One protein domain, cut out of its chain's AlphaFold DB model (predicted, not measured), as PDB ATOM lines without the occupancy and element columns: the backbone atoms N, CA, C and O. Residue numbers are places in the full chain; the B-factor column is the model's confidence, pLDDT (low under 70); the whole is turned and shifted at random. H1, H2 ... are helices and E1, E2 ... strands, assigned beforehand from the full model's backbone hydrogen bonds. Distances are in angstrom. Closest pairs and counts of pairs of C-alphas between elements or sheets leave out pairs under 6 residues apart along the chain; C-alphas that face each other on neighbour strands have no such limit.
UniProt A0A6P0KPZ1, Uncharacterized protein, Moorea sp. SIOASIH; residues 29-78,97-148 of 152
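What this domain is: This is residues 29 to 78 and 97 to 148 of the 152 residues of an uncharacterized protein of Moorea sp. SIOASIH (UniProt A0A6P0KPZ1). Look first for two helices side by side, H2 and H3, and for two more, H1 and H4, that cross over one face of this pair, H1 over H2 and H4 over H3, with the last turns of H1 and H4 meeting, so that the four contacts close a ring. A ribbon of two antiparallel strands, E1 and E2, lies at one end of the longest axis, near the start of H1; at the other end residues 129 to 134, of which 133 and 134 belong to H4, stick out. The printed part has 102 residues, with four named helices and two named strands in the order H1, H2, E1, E2, H3, H4, and its class is mostly helix. The whole is compact, with a radius of gyration of the C-alphas of 14.0 A and spans of 46 by 33 by 22 A.

How they stand to each other: Start at the sheet, where E1, residues 73 to 77, and E2, residues 97 to 101, are antiparallel neighbours at 145 degrees. Look there for N 74 and O 100, 2.8 A apart, and N 100 and O 74, 2.9 A apart, both within hydrogen-bond range. From E2 go to H1, residues 29 to 42: their closest C-alphas, those of Tyr 99 and Val 30, are 7.5 A apart. H1 touches H2, residues 56 to 69, at a steep tilt of 56 degrees, opposite ways; their closest C-alphas, those of Thr 35 and Lys 66, are 5.4 A apart. H2 touches H3, residues 105 to 119, at a shallow tilt of 22 degrees, opposite ways, closest at the C-alphas of Ala 64 and Ala 114, 5.4 A. H3 touches H4, residues 133 to 146, at a steep tilt of 55 degrees, opposite ways, closest at the C-alphas of Ile 112 and Lys 143, 5.8 A. H4 touches H1 with residues 142 to 146 alone, and H1 touches H4 with residues 38 to 42 alone; the C-alphas of Gln 41 and Ser 145 are their closest, 5.5 A apart. The helix packing is mostly crossed: one of the four touching pairs is at a shallow tilt. H1 and H3 are apart, and so are H2 and H4. In H1, H2, H3 and H4 every O i to N i+4 pair is within hydrogen-bond range.

Where its parts are: Find C-alpha 73 at (-27.043, 0.291, 32.604), where E1 begins; E1 is 12.9 A long and E2 13.0 A. Find C-alpha 29 at (-21.803, -9.947, 29.316); from there H1 runs 20.1 A to C-alpha 42. H2 is 20.2 A long, and H3, the longest helix, 21.3 A. H4 runs 20.1 A and ends at C-alpha 146, (-27.152, -2.822, 47.333).

The domain as a whole: The two C-alphas farthest apart are those of Tyr 97 and Ser 131, 45.8 A. Residues 79 to 96 are not printed, and across this cut C-alphas 78 and 97 are 5.3 A apart. The links H1 to H2 and H3 to H4 are long, with 13 residues each; H2 to E1 and E2 to H3 are tight. The mean pLDDT of the printed part is 92.4, and residue 148 is under 70.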
ATOM      1  N   PHE A  29     -22.874  -9.741  28.335       93.50
ATOM      2  CA  PHE A  29     -21.803  -9.947  29.316       93.50
ATOM      3  C   PHE A  29     -21.726  -8.804  30.340       93.50
ATOM      4  O   PHE A  29     -21.521  -9.054  31.517       93.50
ATOM      5  N   VAL A  30     -21.978  -7.558  29.922       93.44
ATOM      6  CA  VAL A  30     -22.020  -6.402  30.830       93.44
ATOM      7  C   VAL A  30     -23.211  -6.530  31.772       93.44
ATOM      8  O   VAL A  30     -23.079  -6.336  32.977       93.44
ATOM      9  N   LEU A  31     -24.383  -6.878  31.232       95.00
ATOM     10  CA  LEU A  31     -25.576  -7.119  32.041       95.00
ATOM     11  C   LEU A  31     -25.340  -8.241  33.057       95.00
ATOM     12  O   LEU A  31     -25.740  -8.109  34.212       95.00
ATOM     13  N   HIS A  32     -24.682  -9.321  32.638       95.62
ATOM     14  CA  HIS A  32     -24.307 -10.437  33.495       95.62
ATOM     15  C   HIS A  32     -23.364  -9.998  34.622       95.62
ATOM     16  O   HIS A  32     -23.683 -10.232  35.783       95.62
ATOM     17  N   ASP A  33     -22.273  -9.295  34.308       94.00
ATOM     18  CA  ASP A  33     -21.281  -8.845  35.295       94.00
ATOM     19  C   ASP A  33     -21.902  -7.930  36.362       94.00
ATOM     20  O   ASP A  33     -21.669  -8.105  37.560       94.00
ATOM     21  N   PHE A  34     -22.752  -6.981  35.954       93.88
ATOM     22  CA  PHE A  34     -23.486  -6.154  36.915       93.88
ATOM     23  C   PHE A  34     -24.506  -6.965  37.718       93.88
ATOM     24  O   PHE A  34     -24.694  -6.699  38.905       93.88
ATOM     25  N   THR A  35     -25.163  -7.954  37.107       95.94
ATOM     26  CA  THR A  35     -26.104  -8.822  37.825       95.94
ATOM     27  C   THR A  35     -25.380  -9.616  38.911       95.94
ATOM     28  O   THR A  35     -25.822  -9.594  40.060       95.94
ATOM     29  N   ASP A  36     -24.248 -10.240  38.581       95.94
ATOM     30  CA  ASP A  36     -23.404 -10.974  39.529       95.94
ATOM     31  C   ASP A  36     -22.914 -10.071  40.659       95.94
ATOM     32  O   ASP A  36     -23.021 -10.438  41.828       95.94
ATOM     33  N   PHE A  37     -22.467  -8.856  40.335       93.12
ATOM     34  CA  PHE A  37     -22.022  -7.882  41.327       93.12
ATOM     35  C   PHE A  37     -23.082  -7.612  42.407       93.12
ATOM     36  O   PHE A  37     -22.807  -7.783  43.598       93.12
ATOM     37  N   TYR A  38     -24.306  -7.230  42.023       94.44
ATOM     38  CA  TYR A  38     -25.373  -6.972  42.999       94.44
ATOM     39  C   TYR A  38     -25.857  -8.254  43.679       94.44
ATOM     40  O   TYR A  38     -26.168  -8.242  44.872       94.44
ATOM     41  N   PHE A  39     -25.906  -9.369  42.949       96.31
ATOM     42  CA  PHE A  39     -26.295 -10.658  43.506       96.31
ATOM     43  C   PHE A  39     -25.329 -11.113  44.613       96.31
ATOM     44  O   PHE A  39     -25.779 -11.534  45.677       96.31
ATOM     45  N   TRP A  40     -24.017 -10.958  44.424       95.38
ATOM     46  CA  TRP A  40     -23.008 -11.319  45.427       95.38
ATOM     47  C   TRP A  40     -22.968 -10.370  46.625       95.38
ATOM     48  O   TRP A  40     -22.631 -10.803  47.722       95.38
ATOM     49  N   GLN A  41     -23.361  -9.102  46.475       92.94
ATOM     50  CA  GLN A  41     -23.549  -8.215  47.633       92.94
ATOM     51  C   GLN A  41     -24.679  -8.689  48.558       92.94
ATOM     52  O   GLN A  41     -24.647  -8.450  49.768       92.94
ATOM     53  N   LEU A  42     -25.698  -9.331  47.987       94.88
ATOM     54  CA  LEU A  42     -26.845  -9.865  48.722       94.88
ATOM     55  C   LEU A  42     -26.582 -11.266  49.275       94.88
ATOM     56  O   LEU A  42     -27.100 -11.597  50.338       94.88
ATOM     57  N   ASN A  43     -25.789 -12.054  48.551       95.19
ATOM     58  CA  ASN A  43     -25.514 -13.463  48.814       95.19
ATOM     59  C   ASN A  43     -23.988 -13.703  48.751       95.19
ATOM     60  O   ASN A  43     -23.496 -14.316  47.797       95.19
ATOM     61  N   PRO A  44     -23.198 -13.173  49.707       94.19
ATOM     62  CA  PRO A  44     -21.732 -13.213  49.656       94.19
ATOM     63  C   PRO A  44     -21.154 -14.634  49.648       94.19
ATOM     64  O   PRO A  44     -20.081 -14.864  49.094       94.19
ATOM     65  N   GLU A  45     -21.876 -15.609  50.201       94.94
ATOM     66  CA  GLU A  45     -21.553 -17.038  50.139       94.94
ATOM     67  C   GLU A  45     -21.569 -17.608  48.711       94.94
ATOM     68  O   GLU A  45     -20.957 -18.642  48.442       94.94
ATOM     69  N   MET A  46     -22.238 -16.923  47.782       94.94
ATOM     70  CA  MET A  46     -22.299 -17.282  46.367       94.94
ATOM     71  C   MET A  46     -21.260 -16.543  45.512       94.94
ATOM     72  O   MET A  46     -21.238 -16.739  44.297       94.94
ATOM     73  N   SER A  47     -20.388 -15.729  46.112       92.62
ATOM     74  CA  SER A  47     -19.348 -14.992  45.386       92.62
ATOM     75  C   SER A  47     -18.448 -15.931  44.577       92.62
ATOM     76  O   SER A  47     -17.923 -16.912  45.109       92.62
ATOM     77  N   ASN A  48     -18.284 -15.635  43.284       88.94
ATOM     78  CA  ASN A  48     -17.554 -16.443  42.295       88.94
ATOM     79  C   ASN A  48     -18.086 -17.873  42.072       88.94
ATOM     80  O   ASN A  48     -17.426 -18.675  41.411       88.94
ATOM     81  N   ASN A  49     -19.268 -18.210  42.593       89.12
ATOM     82  CA  ASN A  49     -19.895 -19.506  42.372       89.12
ATOM     83  C   ASN A  49     -20.948 -19.412  41.266       89.12
ATOM     84  O   ASN A  49     -21.772 -18.501  41.243       89.12
ATOM     85  N   SER A  50     -20.970 -20.408  40.381       90.06
ATOM     86  CA  SER A  50     -22.057 -20.558  39.414       90.06
ATOM     87  C   SER A  50     -23.354 -20.980  40.103       90.06
ATOM     88  O   SER A  50     -23.355 -21.868  40.962       90.06
ATOM     89  N   LEU A  51     -24.467 -20.387  39.671       92.38
ATOM     90  CA  LEU A  51     -25.802 -20.808  40.079       92.38
ATOM     91  C   LEU A  51     -26.097 -22.225  39.583       92.38
ATOM     92  O   LEU A  51     -25.900 -22.555  38.412       92.38
ATOM     93  N   LYS A  52     -26.603 -23.063  40.485       93.69
ATOM     94  CA  LYS A  52     -27.110 -24.400  40.173       93.69
ATOM     95  C   LYS A  52     -28.616 -24.339  39.929       93.69
ATOM     96  O   LYS A  52     -29.318 -23.495  40.483       93.69
ATOM     97  N   SER A  53     -29.138 -25.251  39.112       90.81
ATOM     98  CA  SER A  53     -30.557 -25.261  38.724       90.81
ATOM     99  C   SER A  53     -31.520 -25.533  39.886       90.81
ATOM    100  O   SER A  53     -32.661 -25.081  39.853       90.81
ATOM    101  N   ASP A  54     -31.071 -26.238  40.923       93.31
ATOM    102  CA  ASP A  54     -31.847 -26.548  42.127       93.31
ATOM    103  C   ASP A  54     -31.937 -25.369  43.113       93.31
ATOM    104  O   ASP A  54     -32.840 -25.330  43.952       93.31
ATOM    105  N   GLN A  55     -31.074 -24.356  42.975       94.25
ATOM    106  CA  GLN A  55     -31.054 -23.146  43.804       94.25
ATOM    107  C   GLN A  55     -32.151 -22.152  43.397       94.25
ATOM    108  O   GLN A  55     -31.890 -21.015  43.011       94.25
ATOM    109  N   THR A  56     -33.407 -22.594  43.468       95.00
ATOM    110  CA  THR A  56     -34.577 -21.881  42.927       95.00
ATOM    111  C   THR A  56     -34.672 -20.432  43.421       95.00
ATOM    112  O   THR A  56     -34.879 -19.535  42.608       95.00
ATOM    113  N   GLN A  57     -34.449 -20.188  44.718       95.19
ATOM    114  CA  GLN A  57     -34.496 -18.842  45.300       95.19
ATOM    115  C   GLN A  57     -33.396 -17.925  44.740       95.19
ATOM    116  O   GLN A  57     -33.683 -16.814  44.296       95.19
ATOM    117  N   TYR A  58     -32.146 -18.397  44.688       97.06
ATOM    118  CA  TYR A  58     -31.043 -17.616  44.123       97.06
ATOM    119  C   TYR A  58     -31.239 -17.337  42.633       97.06
ATOM    120  O   TYR A  58     -31.002 -16.219  42.187       97.06
ATOM    121  N   ASN A  59     -31.746 -18.313  41.875       97.06
ATOM    122  CA  ASN A  59     -32.083 -18.116  40.465       97.06
ATOM    123  C   ASN A  59     -33.158 -17.032  40.282       97.06
ATOM    124  O   ASN A  59     -33.048 -16.204  39.381       97.06
ATOM    125  N   GLN A  60     -34.186 -17.003  41.136       97.25
ATOM    126  CA  GLN A  60     -35.236 -15.981  41.081       97.25
ATOM    127  C   GLN A  60     -34.706 -14.583  41.415       97.25
ATOM    128  O   GLN A  60     -35.055 -13.625  40.728       97.25
ATOM    129  N   GLU A  61     -33.851 -14.463  42.431       97.44
ATOM    130  CA  GLU A  61     -33.210 -13.192  42.791       97.44
ATOM    131  C   GLU A  61     -32.301 -12.678  41.679       97.44
ATOM    132  O   GLU A  61     -32.419 -11.523  41.273       97.44
ATOM    133  N   TRP A  62     -31.441 -13.542  41.141       97.88
ATOM    134  CA  TRP A  62     -30.528 -13.188  40.059       97.88
ATOM    135  C   TRP A  62     -31.293 -12.715  38.816       97.88
ATOM    136  O   TRP A  62     -30.986 -11.663  38.253       97.88
ATOM    137  N   LEU A  63     -32.361 -13.424  38.433       97.81
ATOM    138  CA  LEU A  63     -33.227 -13.006  37.328       97.81
ATOM    139  C   LEU A  63     -33.925 -11.671  37.615       97.81
ATOM    140  O   LEU A  63     -33.994 -10.823  36.729       97.81
ATOM    141  N   ALA A  64     -34.414 -11.445  38.836       97.56
ATOM    142  CA  ALA A  64     -35.065 -10.187  39.201       97.56
ATOM    143  C   ALA A  64     -34.102  -8.987  39.120       97.56
ATOM    144  O   ALA A  64     -34.484  -7.916  38.635       97.56
ATOM    145  N   ILE A  65     -32.847  -9.172  39.541       97.25
ATOM    146  CA  ILE A  65     -31.780  -8.173  39.400       97.25
ATOM    147  C   ILE A  65     -31.506  -7.915  37.917       97.25
ATOM    148  O   ILE A  65     -31.574  -6.766  37.476       97.25
ATOM    149  N   LYS A  66     -31.286  -8.972  37.127       97.25
ATOM    150  CA  LYS A  66     -31.012  -8.868  35.691       97.25
ATOM    151  C   LYS A  66     -32.091  -8.100  34.941       97.25
ATOM    152  O   LYS A  66     -31.783  -7.170  34.201       97.25
ATOM    153  N   GLU A  67     -33.360  -8.455  35.142       96.12
ATOM    154  CA  GLU A  67     -34.486  -7.767  34.497       96.12
ATOM    155  C   GLU A  67     -34.552  -6.285  34.883       96.12
ATOM    156  O   GLU A  67     -34.873  -5.443  34.049       96.12
ATOM    157  N   THR A  68     -34.191  -5.949  36.123       95.06
ATOM    158  CA  THR A  68     -34.157  -4.558  36.591       95.06
ATOM    159  C   THR A  68     -33.046  -3.749  35.921       95.06
ATOM    160  O   THR A  68     -33.218  -2.554  35.682       95.06
ATOM    161  N   LEU A  69     -31.911  -4.377  35.607       93.88
ATOM    162  CA  LEU A  69     -30.723  -3.704  35.082       93.88
ATOM    163  C   LEU A  69     -30.744  -3.451  33.569       93.88
ATOM    164  O   LEU A  69     -30.046  -2.540  33.122       93.88
ATOM    165  N   LYS A  70     -31.543  -4.199  32.792       91.81
ATOM    166  CA  LYS A  70     -31.579  -4.134  31.313       91.81
ATOM    167  C   LYS A  70     -31.615  -2.714  30.744       91.81
ATOM    168  O   LYS A  70     -30.859  -2.415  29.825       91.81
ATOM    169  N   ASP A  71     -32.429  -1.848  31.342       88.94
ATOM    170  CA  ASP A  71     -32.639  -0.469  30.881       88.94
ATOM    171  C   ASP A  71     -31.998   0.579  31.811       88.94
ATOM    172  O   ASP A  71     -32.247   1.779  31.683       88.94
ATOM    173  N   ARG A  72     -31.201   0.137  32.794       91.25
ATOM    174  CA  ARG A  72     -30.598   0.997  33.832       91.25
ATOM    175  C   ARG A  72     -29.074   1.048  33.772       91.25
ATOM    176  O   ARG A  72     -28.476   1.871  34.470       91.25
ATOM    177  N   ILE A  73     -28.461   0.206  32.941       90.25
ATOM    178  CA  ILE A  73     -27.043   0.291  32.604       90.25
ATOM    179  C   ILE A  73     -26.865   1.298  31.465       90.25
ATOM    180  O   ILE A  73     -27.489   1.194  30.413       90.25
ATOM    181  N   VAL A  74     -25.987   2.274  31.673       87.06
ATOM    182  CA  VAL A  74     -25.689   3.347  30.727       87.06
ATOM    183  C   VAL A  74     -24.214   3.334  30.351       87.06
ATOM    184  O   VAL A  74     -23.344   3.153  31.201       87.06
ATOM    185  N   TRP A  75     -23.926   3.562  29.072       86.56
ATOM    186  CA  TRP A  75     -22.577   3.856  28.593       86.56
ATOM    187  C   TRP A  75     -22.321   5.355  28.739       86.56
ATOM    188  O   TRP A  75     -22.980   6.165  28.082       86.56
ATOM    189  N   ARG A  76     -21.398   5.751  29.619       81.62
ATOM    190  CA  ARG A  76     -21.076   7.169  29.843       81.62
ATOM    191  C   ARG A  76     -19.603   7.375  30.160       81.62
ATOM    192  O   ARG A  76     -18.875   6.428  30.446       81.62
ATOM    193  N   LYS A  77     -19.179   8.638  30.106       80.19
ATOM    194  CA  LYS A  77     -17.827   9.047  30.482       80.19
ATOM    195  C   LYS A  77     -17.577   8.721  31.963       80.19
ATOM    196  O   LYS A  77     -18.480   8.932  32.775       80.19
ATOM    197  N   LEU A  78     -16.389   8.223  32.307       73.88
ATOM    198  CA  LEU A  78     -15.988   8.009  33.698       73.88
ATOM    199  C   LEU A  78     -16.059   9.353  34.444       73.88
ATOM    200  O   LEU A  78     -15.586  10.369  33.917       73.88
ATOM    201  N   TYR A  97     -14.594   6.110  28.918       78.44
ATOM    202  CA  TYR A  97     -15.991   5.673  28.979       78.44
ATOM    203  C   TYR A  97     -16.073   4.262  29.548       78.44
ATOM    204  O   TYR A  97     -15.203   3.432  29.297       78.44
ATOM    205  N   SER A  98     -17.139   3.999  30.295       84.50
ATOM    206  CA  SER A  98     -17.459   2.668  30.797       84.50
ATOM    207  C   SER A  98     -18.973   2.500  30.918       84.50
ATOM    208  O   SER A  98     -19.749   3.447  30.735       84.50
ATOM    209  N   TYR A  99     -19.394   1.279  31.224       86.69
ATOM    210  CA  TYR A  99     -20.757   0.992  31.638       86.69
ATOM    211  C   TYR A  99     -20.930   1.299  33.122       86.69
ATOM    212  O   TYR A  99     -20.067   0.988  33.939       86.69
ATOM    213  N   PHE A 100     -22.068   1.891  33.463       85.25
ATOM    214  CA  PHE A 100     -22.454   2.199  34.834       85.25
ATOM    215  C   PHE A 100     -23.912   1.854  35.038       85.25
ATOM    216  O   PHE A 100     -24.728   2.065  34.145       85.25
ATOM    217  N   VAL A 101     -24.264   1.437  36.245       86.25
ATOM    218  CA  VAL A 101     -25.653   1.526  36.678       86.25
ATOM    219  C   VAL A 101     -25.948   2.978  37.027       86.25
ATOM    220  O   VAL A 101     -25.153   3.631  37.700       86.25
ATOM    221  N   ASN A 102     -27.075   3.498  36.544       79.94
ATOM    222  CA  ASN A 102     -27.577   4.800  36.962       79.94
ATOM    223  C   ASN A 102     -27.988   4.716  38.440       79.94
ATOM    224  O   ASN A 102     -29.126   4.378  38.740       79.94
ATOM    225  N   ASP A 103     -27.054   4.988  39.345       71.31
ATOM    226  CA  ASP A 103     -27.110   4.835  40.805       71.31
ATOM    227  C   ASP A 103     -28.014   5.849  41.522       71.31
ATOM    228  O   ASP A 103     -27.912   6.085  42.726       71.31
ATOM    229  N   ASN A 104     -28.965   6.428  40.794       81.44
ATOM    230  CA  ASN A 104     -29.981   7.270  41.384       81.44
ATOM    231  C   ASN A 104     -30.866   6.478  42.371       81.44
ATOM    232  O   ASN A 104     -30.984   5.248  42.340       81.44
ATOM    233  N   GLN A 105     -31.550   7.218  43.248       86.06
ATOM    234  CA  GLN A 105     -32.450   6.637  44.246       86.06
ATOM    235  C   GLN A 105     -33.515   5.718  43.621       86.06
ATOM    236  O   GLN A 105     -33.954   4.763  44.265       86.06
ATOM    237  N   GLU A 106     -33.930   5.987  42.382       89.50
ATOM    238  CA  GLU A 106     -34.930   5.195  41.670       89.50
ATOM    239  C   GLU A 106     -34.412   3.793  41.327       89.50
ATOM    240  O   GLU A 106     -35.076   2.810  41.644       89.50
ATOM    241  N   THR A 107     -33.217   3.681  40.748       90.00
ATOM    242  CA  THR A 107     -32.594   2.400  40.400       90.00
ATOM    243  C   THR A 107     -32.278   1.582  41.637       90.00
ATOM    244  O   THR A 107     -32.597   0.395  41.675       90.00
ATOM    245  N   ILE A 108     -31.733   2.213  42.678       89.75
ATOM    246  CA  ILE A 108     -31.485   1.531  43.950       89.75
ATOM    247  C   ILE A 108     -32.803   1.012  44.538       89.75
ATOM    248  O   ILE A 108     -32.899  -0.153  44.915       89.75
ATOM    249  N   THR A 109     -33.862   1.825  44.540       92.50
ATOM    250  CA  THR A 109     -35.192   1.391  45.001       92.50
ATOM    251  C   THR A 109     -35.760   0.260  44.140       92.50
ATOM    252  O   THR A 109     -36.379  -0.661  44.675       92.50
ATOM    253  N   ALA A 110     -35.552   0.302  42.821       94.31
ATOM    254  CA  ALA A 110     -35.991  -0.741  41.902       94.31
ATOM    255  C   ALA A 110     -35.290  -2.075  42.191       94.31
ATOM    256  O   ALA A 110     -35.976  -3.085  42.322       94.31
ATOM    257  N   LEU A 111     -33.966  -2.067  42.387       94.88
ATOM    258  CA  LEU A 111     -33.187  -3.255  42.756       94.88
ATOM    259  C   LEU A 111     -33.654  -3.845  44.090       94.88
ATOM    260  O   LEU A 111     -33.915  -5.044  44.176       94.88
ATOM    261  N   ILE A 112     -33.841  -3.002  45.111       95.06
ATOM    262  CA  ILE A 112     -34.312  -3.454  46.428       95.06
ATOM    263  C   ILE A 112     -35.690  -4.111  46.311       95.06
ATOM    264  O   ILE A 112     -35.912  -5.193  46.850       95.06
ATOM    265  N   ASN A 113     -36.619  -3.476  45.591       95.62
ATOM    266  CA  ASN A 113     -37.963  -4.014  45.403       95.62
ATOM    267  C   ASN A 113     -37.954  -5.312  44.589       95.62
ATOM    268  O   ASN A 113     -38.704  -6.226  44.921       95.62
ATOM    269  N   ALA A 114     -37.128  -5.405  43.545       95.94
ATOM    270  CA  ALA A 114     -37.021  -6.601  42.718       95.94
ATOM    271  C   ALA A 114     -36.605  -7.820  43.551       95.94
ATOM    272  O   ALA A 114     -37.278  -8.847  43.500       95.94
ATOM    273  N   VAL A 115     -35.575  -7.665  44.387       97.12
ATOM    274  CA  VAL A 115     -35.085  -8.716  45.293       97.12
ATOM    275  C   VAL A 115     -36.097  -9.016  46.400       97.12
ATOM    276  O   VAL A 115     -36.386 -10.173  46.696       97.12
ATOM    277  N   PHE A 116     -36.680  -7.984  47.013       97.56
ATOM    278  CA  PHE A 116     -37.666  -8.184  48.073       97.56
ATOM    279  C   PHE A 116     -38.885  -8.970  47.564       97.56
ATOM    280  O   PHE A 116     -39.304  -9.939  48.190       97.56
ATOM    281  N   TYR A 117     -39.440  -8.610  46.403       96.81
ATOM    282  CA  TYR A 117     -40.601  -9.311  45.851       96.81
ATOM    283  C   TYR A 117     -40.260 -10.639  45.167       96.81
ATOM    284  O   TYR A 117     -41.173 -11.433  44.957       96.81
ATOM    285  N   SER A 118     -38.996 -10.920  44.831       96.44
ATOM    286  CA  SER A 118     -38.599 -12.277  44.433       96.44
ATOM    287  C   SER A 118     -38.544 -13.227  45.632       96.44
ATOM    288  O   SER A 118     -38.764 -14.420  45.459       96.44
ATOM    289  N   ARG A 119     -38.289 -12.716  46.844       96.38
ATOM    290  CA  ARG A 119     -38.365 -13.475  48.110       96.38
ATOM    291  C   ARG A 119     -39.790 -13.596  48.651       96.38
ATOM    292  O   ARG A 119     -40.134 -14.622  49.225       96.38
ATOM    293  N   HIS A 120     -40.611 -12.569  48.426       96.25
ATOM    294  CA  HIS A 120     -41.994 -12.469  48.913       96.25
ATOM    295  C   HIS A 120     -42.986 -12.231  47.759       96.25
ATOM    296  O   HIS A 120     -43.586 -11.148  47.661       96.25
ATOM    297  N   PRO A 121     -43.147 -13.192  46.828       94.94
ATOM    298  CA  PRO A 121     -43.991 -13.021  45.643       94.94
ATOM    299  C   PRO A 121     -45.464 -12.752  45.982       94.94
ATOM    300  O   PRO A 121     -46.153 -12.047  45.242       94.94
ATOM    301  N   GLU A 122     -45.948 -13.246  47.121       95.25
ATOM    302  CA  GLU A 122     -47.295 -13.015  47.645       95.25
ATOM    303  C   GLU A 122     -47.551 -11.559  48.065       95.25
ATOM    304  O   GLU A 122     -48.700 -11.151  48.247       95.25
ATOM    305  N   LEU A 123     -46.495 -10.749  48.184       95.38
ATOM    306  CA  LEU A 123     -46.576  -9.333  48.539       95.38
ATOM    307  C   LEU A 123     -46.466  -8.397  47.332       95.38
ATOM    308  O   LEU A 123     -46.533  -7.178  47.499       95.38
ATOM    309  N   LYS A 124     -46.306  -8.931  46.116       90.88
ATOM    310  CA  LYS A 124     -46.079  -8.134  44.906       90.88
ATOM    311  C   LYS A 124     -47.163  -7.066  44.712       90.88
ATOM    312  O   LYS A 124     -48.357  -7.353  44.695       90.88
ATOM    313  N   GLY A 125     -46.735  -5.811  44.551       84.44
ATOM    314  CA  GLY A 125     -47.628  -4.661  44.348       84.44
ATOM    315  C   GLY A 125     -48.248  -4.088  45.628       84.44
ATOM    316  O   GLY A 125     -48.999  -3.115  45.562       84.44
ATOM    317  N   ARG A 126     -47.916  -4.637  46.802       92.00
ATOM    318  CA  ARG A 126     -48.394  -4.165  48.103       92.00
ATOM    319  C   ARG A 126     -47.272  -3.487  48.884       92.00
ATOM    320  O   ARG A 126     -46.197  -4.042  49.052       92.00
ATOM    321  N   LYS A 127     -47.557  -2.326  49.483       90.38
ATOM    322  CA  LYS A 127     -46.639  -1.696  50.447       90.38
ATOM    323  C   LYS A 127     -46.524  -2.517  51.740       90.38
ATOM    324  O   LYS A 127     -47.536  -2.981  52.278       90.38
ATOM    325  N   ILE A 128     -45.306  -2.614  52.270       93.62
ATOM    326  CA  ILE A 128     -45.047  -3.135  53.617       93.62
ATOM    327  C   ILE A 128     -45.761  -2.228  54.631       93.62
ATOM    328  O   ILE A 128     -45.672  -0.999  54.561       93.62
ATOM    329  N   ARG A 129     -46.522  -2.824  55.547       95.75
ATOM    330  CA  ARG A 129     -47.263  -2.126  56.602       95.75
ATOM    331  C   ARG A 129     -46.329  -1.829  57.781       95.75
ATOM    332  O   ARG A 129     -45.451  -2.638  58.064       95.75
ATOM    333  N   PRO A 130     -46.559  -0.748  58.549       95.62
ATOM    334  CA  PRO A 130     -45.704  -0.400  59.691       95.62
ATOM    335  C   PRO A 130     -45.572  -1.498  60.759       95.62
ATOM    336  O   PRO A 130     -44.546  -1.586  61.425       95.62
ATOM    337  N   SER A 131     -46.591  -2.346  60.919       97.25
ATOM    338  CA  SER A 131     -46.576  -3.469  61.865       97.25
ATOM    339  C   SER A 131     -45.754  -4.672  61.389       97.25
ATOM    340  O   SER A 131     -45.485  -5.572  62.178       97.25
ATOM    341  N   GLU A 132     -45.359  -4.727  60.115       97.62
ATOM    342  CA  GLU A 132     -44.624  -5.848  59.516       97.62
ATOM    343  C   GLU A 132     -43.116  -5.678  59.717       97.62
ATOM    344  O   GLU A 132     -42.325  -5.624  58.777       97.62
ATOM    345  N   THR A 133     -42.712  -5.567  60.982       97.38
ATOM    346  CA  THR A 133     -41.350  -5.195  61.386       97.38
ATOM    347  C   THR A 133     -40.274  -6.134  60.838       97.38
ATOM    348  O   THR A 133     -39.191  -5.668  60.486       97.38
ATOM    349  N   HIS A 134     -40.572  -7.430  60.693       97.44
ATOM    350  CA  HIS A 134     -39.680  -8.398  60.047       97.44
ATOM    351  C   HIS A 134     -39.401  -8.039  58.579       97.44
ATOM    352  O   HIS A 134     -38.244  -7.963  58.175       97.44
ATOM    353  N   LEU A 135     -40.449  -7.755  57.799       97.69
ATOM    354  CA  LEU A 135     -40.322  -7.389  56.385       97.69
ATOM    355  C   LEU A 135     -39.598  -6.050  56.215       97.69
ATOM    356  O   LEU A 135     -38.767  -5.906  55.325       97.69
ATOM    357  N   ILE A 136     -39.861  -5.085  57.103       97.31
ATOM    358  CA  ILE A 136     -39.138  -3.804  57.126       97.31
ATOM    359  C   ILE A 136     -37.645  -4.035  57.383       97.31
ATOM    360  O   ILE A 136     -36.800  -3.428  56.723       97.31
ATOM    361  N   ARG A 137     -37.306  -4.906  58.340       97.69
ATOM    362  CA  ARG A 137     -35.911  -5.239  58.652       97.69
ATOM    363  C   ARG A 137     -35.217  -5.874  57.452       97.69
ATOM    364  O   ARG A 137     -34.118  -5.449  57.116       97.69
ATOM    365  N   GLU A 138     -35.851  -6.844  56.805       96.88
ATOM    366  CA  GLU A 138     -35.302  -7.496  55.615       96.88
ATOM    367  C   GLU A 138     -35.105  -6.512  54.458       96.88
ATOM    368  O   GLU A 138     -34.019  -6.445  53.886       96.88
ATOM    369  N   TRP A 139     -36.111  -5.685  54.166       96.38
ATOM    370  CA  TRP A 139     -36.015  -4.658  53.130       96.38
ATOM    371  C   TRP A 139     -34.838  -3.702  53.388       96.38
ATOM    372  O   TRP A 139     -34.088  -3.363  52.474       96.38
ATOM    373  N   ASN A 140     -34.618  -3.317  54.650       95.50
ATOM    374  CA  ASN A 140     -33.477  -2.488  55.038       95.50
ATOM    375  C   ASN A 140     -32.127  -3.207  54.891       95.50
ATOM    376  O   ASN A 140     -31.149  -2.552  54.537       95.50
ATOM    377  N   LEU A 141     -32.055  -4.520  55.134       95.56
ATOM    378  CA  LEU A 141     -30.833  -5.301  54.901       95.56
ATOM    379  C   LEU A 141     -30.497  -5.360  53.407       95.56
ATOM    380  O   LEU A 141     -29.364  -5.074  53.033       95.56
ATOM    381  N   ILE A 142     -31.492  -5.617  52.550       95.75
ATOM    382  CA  ILE A 142     -31.325  -5.576  51.088       95.75
ATOM    383  C   ILE A 142     -30.827  -4.190  50.659       95.75
ATOM    384  O   ILE A 142     -29.857  -4.078  49.909       95.75
ATOM    385  N   LYS A 143     -31.442  -3.119  51.181       93.62
ATOM    386  CA  LYS A 143     -31.012  -1.741  50.917       93.62
ATOM    387  C   LYS A 143     -29.548  -1.510  51.279       93.62
ATOM    388  O   LYS A 143     -28.833  -0.901  50.489       93.62
ATOM    389  N   GLN A 144     -29.115  -1.956  52.456       92.81
ATOM    390  CA  GLN A 144     -27.735  -1.785  52.909       92.81
ATOM    391  C   GLN A 144     -26.743  -2.515  52.001       92.81
ATOM    392  O   GLN A 144     -25.745  -1.913  51.617       92.81
ATOM    393  N   SER A 145     -27.046  -3.754  51.602       92.12
ATOM    394  CA  SER A 145     -26.206  -4.518  50.676       92.12
ATOM    395  C   SER A 145     -26.039  -3.799  49.334       92.12
ATOM    396  O   SER A 145     -24.912  -3.524  48.935       92.12
ATOM    397  N   VAL A 146     -27.146  -3.411  48.691       88.38
ATOM    398  CA  VAL A 146     -27.152  -2.822  47.333       88.38
ATOM    399  C   VAL A 146     -26.589  -1.391  47.308       88.38
ATOM    400  O   VAL A 146     -26.027  -0.960  46.306       88.38
ATOM    401  N   SER A 147     -26.705  -0.640  48.410       84.94
ATOM    402  CA  SER A 147     -26.244   0.760  48.485       84.94
ATOM    403  C   SER A 147     -24.791   0.914  48.958       84.94
ATOM    404  O   SER A 147     -24.336   2.040  49.129       84.94
ATOM    405  N   SER A 148     -24.075  -0.182  49.233       67.06
ATOM    406  CA  SER A 148     -22.705  -0.149  49.791       67.06
ATOM    407  C   SER A 148     -21.634   0.345  48.797       67.06
ATOM    408  O   SER A 148     -20.564   0.791  49.199       67.06
TER     409      SER A 148